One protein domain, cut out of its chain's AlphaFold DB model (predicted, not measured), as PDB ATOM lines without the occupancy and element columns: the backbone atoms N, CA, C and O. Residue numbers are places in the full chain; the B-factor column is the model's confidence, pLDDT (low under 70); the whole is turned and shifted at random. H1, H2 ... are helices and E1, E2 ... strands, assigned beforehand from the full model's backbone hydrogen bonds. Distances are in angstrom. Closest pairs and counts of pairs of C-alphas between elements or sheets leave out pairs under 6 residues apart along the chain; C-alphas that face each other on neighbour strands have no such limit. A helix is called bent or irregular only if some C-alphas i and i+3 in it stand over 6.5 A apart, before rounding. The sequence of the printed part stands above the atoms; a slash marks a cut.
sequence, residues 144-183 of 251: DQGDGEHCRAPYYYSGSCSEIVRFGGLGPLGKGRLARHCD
ATOM      1  N   ASP A 144      -9.376  18.847  47.933       79.75
ATOM      2  CA  ASP A 144      -9.585  18.637  46.495       79.75
ATOM      3  C   ASP A 144      -8.439  19.264  45.675       79.75
ATOM      4  O   ASP A 144      -7.993  20.379  45.956       79.75
ATOM      5  N   GLN A 145      -7.941  18.536  44.674       80.81
ATOM      6  CA  GLN A 145      -6.943  19.038  43.724       80.81
ATOM      7  C   GLN A 145      -7.547  19.958  42.649       80.81
ATOM      8  O   GLN A 145      -6.798  20.577  41.895       80.81
ATOM      9  N   GLY A 146      -8.877  20.082  42.592       71.81
ATOM     10  CA  GLY A 146      -9.593  20.962  41.667       71.81
ATOM     11  C   GLY A 146      -9.896  20.322  40.311       71.81
ATOM     12  O   GLY A 146     -10.413  20.991  39.419       71.81
ATOM     13  N   ASP A 147      -9.596  19.034  40.155       71.94
ATOM     14  CA  ASP A 147      -9.946  18.229  38.982       71.94
ATOM     15  C   ASP A 147     -11.252  17.440  39.171       71.94
ATOM     16  O   ASP A 147     -11.723  16.787  38.242       71.94
ATOM     17  N   GLY A 148     -11.854  17.509  40.366       65.19
ATOM     18  CA  GLY A 148     -13.062  16.765  40.717       65.19
ATOM     19  C   GLY A 148     -12.831  15.259  40.860       65.19
ATOM     20  O   GLY A 148     -13.795  14.495  40.960       65.19
ATOM     21  N   GLU A 149     -11.571  14.821  40.868       74.75
ATOM     22  CA  GLU A 149     -11.205  13.414  40.905       74.75
ATOM     23  C   GLU A 149     -10.249  13.047  42.033       74.75
ATOM     24  O   GLU A 149     -10.400  11.968  42.613       74.75
ATOM     25  N   HIS A 150      -9.284  13.901  42.358       84.81
ATOM     26  CA  HIS A 150      -8.224  13.595  43.307       84.81
ATOM     27  C   HIS A 150      -8.335  14.447  44.566       84.81
ATOM     28  O   HIS A 150      -8.555  15.656  44.523       84.81
ATOM     29  N   CYS A 151      -8.123  13.813  45.713       87.56
ATOM     30  CA  CYS A 151      -8.088  14.479  47.005       87.56
ATOM     31  C   CYS A 151      -6.746  14.204  47.680       87.56
ATOM     32  O   CYS A 151      -6.266  13.068  47.686       87.56
ATOM     33  N   ARG A 152      -6.148  15.253  48.243       93.12
ATOM     34  CA  ARG A 152      -4.913  15.195  49.017       93.12
ATOM     35  C   ARG A 152      -5.237  15.004  50.495       93.12
ATOM     36  O   ARG A 152      -6.022  15.764  51.060       93.12
ATOM     37  N   ALA A 153      -4.625  14.002  51.105       92.38
ATOM     38  CA  ALA A 153      -4.702  13.721  52.521       92.38
ATOM     39  C   ALA A 153      -4.078  14.865  53.348       92.38
ATOM     40  O   ALA A 153      -3.167  15.551  52.878       92.38
ATOM     41  N   PRO A 154      -4.546  15.096  54.581       89.75
ATOM     42  CA  PRO A 154      -3.946  16.094  55.458       89.75
ATOM     43  C   PRO A 154      -2.507  15.716  55.848       89.75
ATOM     44  O   PRO A 154      -2.141  14.546  55.859       89.75
ATOM     45  N   TYR A 155      -1.696  16.699  56.252       91.62
ATOM     46  CA  TYR A 155      -0.279  16.485  56.604       91.62
ATOM     47  C   TYR A 155      -0.054  15.488  57.757       91.62
ATOM     48  O   TYR A 155       1.031  14.932  57.892       91.62
ATOM     49  N   TYR A 156      -1.065  15.289  58.608       87.75
ATOM     50  CA  TYR A 156      -1.053  14.351  59.735       87.75
ATOM     51  C   TYR A 156      -1.599  12.963  59.374       87.75
ATOM     52  O   TYR A 156      -1.778  12.122  60.252       87.75
ATOM     53  N   TYR A 157      -1.920  12.722  58.105       91.38
ATOM     54  CA  TYR A 157      -2.437  11.443  57.653       91.38
ATOM     55  C   TYR A 157      -1.378  10.342  57.772       91.38
ATOM     56  O   TYR A 157      -0.286  10.445  57.217       91.38
ATOM     57  N   SER A 158      -1.725   9.270  58.481       88.12
ATOM     58  CA  SER A 158      -0.860   8.109  58.721       88.12
ATOM     59  C   SER A 158      -1.520   6.792  58.301       88.12
ATOM     60  O   SER A 158      -1.215   5.743  58.868       88.12
ATOM     61  N   GLY A 159      -2.490   6.854  57.383       87.81
ATOM     62  CA  GLY A 159      -3.213   5.680  56.900       87.81
ATOM     63  C   GLY A 159      -2.459   4.918  55.808       87.81
ATOM     64  O   GLY A 159      -1.328   5.240  55.447       87.81
ATOM     65  N   SER A 160      -3.107   3.883  55.282       88.88
ATOM     66  CA  SER A 160      -2.521   2.927  54.330       88.88
ATOM     67  C   SER A 160      -2.425   3.425  52.878       88.88
ATOM     68  O   SER A 160      -1.772   2.780  52.055       88.88
ATOM     69  N   CYS A 161      -3.074   4.543  52.541       93.38
ATOM     70  CA  CYS A 161      -3.136   5.067  51.177       93.38
ATOM     71  C   CYS A 161      -2.066   6.133  50.896       93.38
ATOM     72  O   CYS A 161      -1.419   6.666  51.793       93.38
ATOM     73  N   SER A 162      -1.888   6.466  49.616       92.94
ATOM     74  CA  SER A 162      -1.027   7.572  49.180       92.94
ATOM     75  C   SER A 162      -1.544   8.935  49.658       92.94
ATOM     76  O   SER A 162      -2.734   9.102  49.912       92.94
ATOM     77  N   GLU A 163      -0.668   9.946  49.684       93.12
ATOM     78  CA  GLU A 163      -1.045  11.331  50.015       93.12
ATOM     79  C   GLU A 163      -2.083  11.906  49.039       93.12
ATOM     80  O   GLU A 163      -2.871  12.757  49.417       93.12
ATOM     81  N   ILE A 164      -2.119  11.445  47.788       93.19
ATOM     82  CA  ILE A 164      -3.133  11.832  46.801       93.19
ATOM     83  C   ILE A 164      -3.893  10.575  46.385       93.19
ATOM     84  O   ILE A 164      -3.295   9.620  45.885       93.19
ATOM     85  N   VAL A 165      -5.212  10.584  46.574       92.38
ATOM     86  CA  VAL A 165      -6.102   9.456  46.273       92.38
ATOM     87  C   VAL A 165      -7.206   9.908  45.330       92.38
ATOM     88  O   VAL A 165      -7.785  10.982  45.490       92.38
ATOM     89  N   ARG A 166      -7.516   9.070  44.341       89.62
ATOM     90  CA  ARG A 166      -8.586   9.321  43.378       89.62
ATOM     91  C   ARG A 166      -9.928   8.824  43.920       89.62
ATOM     92  O   ARG A 166     -10.170   7.621  43.957       89.62
ATOM     93  N   PHE A 167     -10.804   9.749  44.300       79.56
ATOM     94  CA  PHE A 167     -12.199   9.472  44.674       79.56
ATOM     95  C   PHE A 167     -13.186   9.714  43.516       79.56
ATOM     96  O   PHE A 167     -14.347   9.306  43.592       79.56
ATOM     97  N   GLY A 168     -12.738  10.372  42.442       71.25
ATOM     98  CA  GLY A 168     -13.508  10.632  41.225       71.25
ATOM     99  C   GLY A 168     -13.946   9.371  40.498       71.25
ATOM    100  O   GLY A 168     -13.278   8.339  40.539       71.25
ATOM    101  N   GLY A 169     -15.097   9.448  39.830       61.34
ATOM    102  CA  GLY A 169     -15.682   8.321  39.095       61.34
ATOM    103  C   GLY A 169     -16.248   7.201  39.979       61.34
ATOM    104  O   GLY A 169     -16.923   6.313  39.462       61.34
ATOM    105  N   LEU A 170     -16.032   7.248  41.299       59.28
ATOM    106  CA  LEU A 170     -16.625   6.316  42.251       59.28
ATOM    107  C   LEU A 170     -18.035   6.766  42.647       59.28
ATOM    108  O   LEU A 170     -18.269   7.927  42.991       59.28
ATOM    109  N   GLY A 171     -18.971   5.815  42.658       53.44
ATOM    110  CA  GLY A 171     -20.279   6.008  43.285       53.44
ATOM    111  C   GLY A 171     -20.172   6.132  44.815       53.44
ATOM    112  O   GLY A 171     -19.118   5.821  45.380       53.44
ATOM    113  N   PRO A 172     -21.253   6.524  45.514       51.91
ATOM    114  CA  PRO A 172     -21.245   6.762  46.964       51.91
ATOM    115  C   PRO A 172     -20.646   5.609  47.788       51.91
ATOM    116  O   PRO A 172     -19.849   5.829  48.699       51.91
ATOM    117  N   LEU A 173     -20.945   4.363  47.417       48.31
ATOM    118  CA  LEU A 173     -20.411   3.172  48.085       48.31
ATOM    119  C   LEU A 173     -18.935   2.914  47.781       48.31
ATOM    120  O   LEU A 173     -18.191   2.490  48.665       48.31
ATOM    121  N   GLY A 174     -18.500   3.191  46.549       58.88
ATOM    122  CA  GLY A 174     -17.092   3.108  46.163       58.88
ATOM    123  C   GLY A 174     -16.256   4.119  46.941       58.88
ATOM    124  O   GLY A 174     -15.237   3.754  47.524       58.88
ATOM    125  N   LYS A 175     -16.756   5.356  47.051       70.19
ATOM    126  CA  LYS A 175     -16.169   6.403  47.892       70.19
ATOM    127  C   LYS A 175     -16.095   5.979  49.360       70.19
ATOM    128  O   LYS A 175     -15.031   6.070  49.959       70.19
ATOM    129  N   GLY A 176     -17.180   5.441  49.924       56.75
ATOM    130  CA  GLY A 176     -17.215   4.982  51.317       56.75
ATOM    131  C   GLY A 176     -16.301   3.783  51.610       56.75
ATOM    132  O   GLY A 176     -15.710   3.705  52.686       56.75
ATOM    133  N   ARG A 177     -16.156   2.846  50.666       66.25
ATOM    134  CA  ARG A 177     -15.237   1.702  50.794       66.25
ATOM    135  C   ARG A 177     -13.782   2.150  50.718       66.25
ATOM    136  O   ARG A 177     -12.990   1.738  51.557       66.25
ATOM    137  N   LEU A 178     -13.458   3.005  49.747       78.00
ATOM    138  CA  LEU A 178     -12.114   3.553  49.592       78.00
ATOM    139  C   LEU A 178     -11.730   4.423  50.791       78.00
ATOM    140  O   LEU A 178     -10.635   4.273  51.313       78.00
ATOM    141  N   ALA A 179     -12.650   5.254  51.287       79.12
ATOM    142  CA  ALA A 179     -12.421   6.048  52.486       79.12
ATOM    143  C   ALA A 179     -12.096   5.151  53.689       79.12
ATOM    144  O   ALA A 179     -11.045   5.324  54.290       79.12
ATOM    145  N   ARG A 180     -12.915   4.124  53.965       73.62
ATOM    146  CA  ARG A 180     -12.640   3.155  55.043       73.62
ATOM    147  C   ARG A 180     -11.311   2.429  54.870       73.62
ATOM    148  O   ARG A 180     -10.611   2.230  55.851       73.62
ATOM    149  N   HIS A 181     -10.970   2.030  53.646       82.00
ATOM    150  CA  HIS A 181      -9.687   1.389  53.360       82.00
ATOM    151  C   HIS A 181      -8.504   2.316  53.665       82.00
ATOM    152  O   HIS A 181      -7.504   1.874  54.222       82.00
ATOM    153  N   CYS A 182      -8.656   3.597  53.341       85.00
ATOM    154  CA  CYS A 182      -7.674   4.633  53.599       85.00
ATOM    155  C   CYS A 182      -7.758   5.218  55.018       85.00
ATOM    156  O   CYS A 182      -7.157   6.261  55.236       85.00
ATOM    157  N   ASP A 183      -8.512   4.649  55.965       82.56
ATOM    158  CA  ASP A 183      -8.771   5.257  57.287       82.56
ATOM    159  C   ASP A 183      -9.273   6.718  57.223       82.56
ATOM    160  O   ASP A 183      -9.136   7.511  58.155       82.56
TER     161      ASP A 183
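Overview. This is residues 144 to 183 of the 251 residues of an uncharacterized protein of Perkinsus chesapeaki (UniProt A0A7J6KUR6). A small, flat piece with a short two-stranded hairpin, E1 and E2, along one side and the single helix H1 along another, where the chain turns at residues 167 to 171 and folds back from E2 as H1. A long loop of residues 153 to 163 joins the two strands and reaches out at the other end, towards the end of H1, while residues 144 to 149 make a curl on the side of E1 away from H1. The printed part has 40 residues, with two named strands and one named helix in the order E1, E2, H1; the strands form an antiparallel sheet of order E1, E2. The class is mixed, helices and strands, with under half of the residues in named elements. The whole is compact, with a radius of gyration of the C-alphas of 9.9 A, and its C-alphas span 26 by 22 by 10 A.

Along the chain. The printed part begins at Asp 144, with its C-alpha at (-9.585, 18.637, 46.495). Strand E1 is residues 150 to 152, 6.8 A from first to last C-alpha, and begins at C-alpha 150, (-8.224, 13.595, 43.307). Strand E2 is residues 164 to 166 and measures 6.9 A. Helix H1 is residues 172 to 181, 14.3 A long, and ends at C-alpha 181, (-9.687, 1.389, 53.360). It is not bent.

Arrangement. E1 and E2 are a hairpin of antiparallel neighbours, with 152 degrees between their N-to-C directions. The C-alphas of His 150 and Arg 166 face each other at 4.3 A, and those of Arg 152 and Ile 164 at 4.4 A. N of Cys 151 and O of Val 165 are 2.9 A apart, within hydrogen-bond range, and so are N of Val 165 and O of Cys 151, also at 2.9 A. E2 leads to H1 by a tight link of 5 residues. E1 and H1 are apart, with no C-alpha of the one within 8 A of the other. In H1 every O i to N i+4 pair is within hydrogen-bond range.

Size, cuts and confidence. The two C-alphas farthest apart are those of Tyr 156 and Gly 171, at 26.6 A, and the outline is flat. The C-alphas of Asp 144 and Asp 183, the first and last printed residues, are 17.2 A apart. The printed part has no cut. The link from E1 to E2, with 11 residues, is long. The mean pLDDT of the printed part is 78.5; it is under 70 at residue 148, residues 169 to 174 and residues 176 to 177. The mean is 67 over H1, against 88 over E1 and 92 over E2.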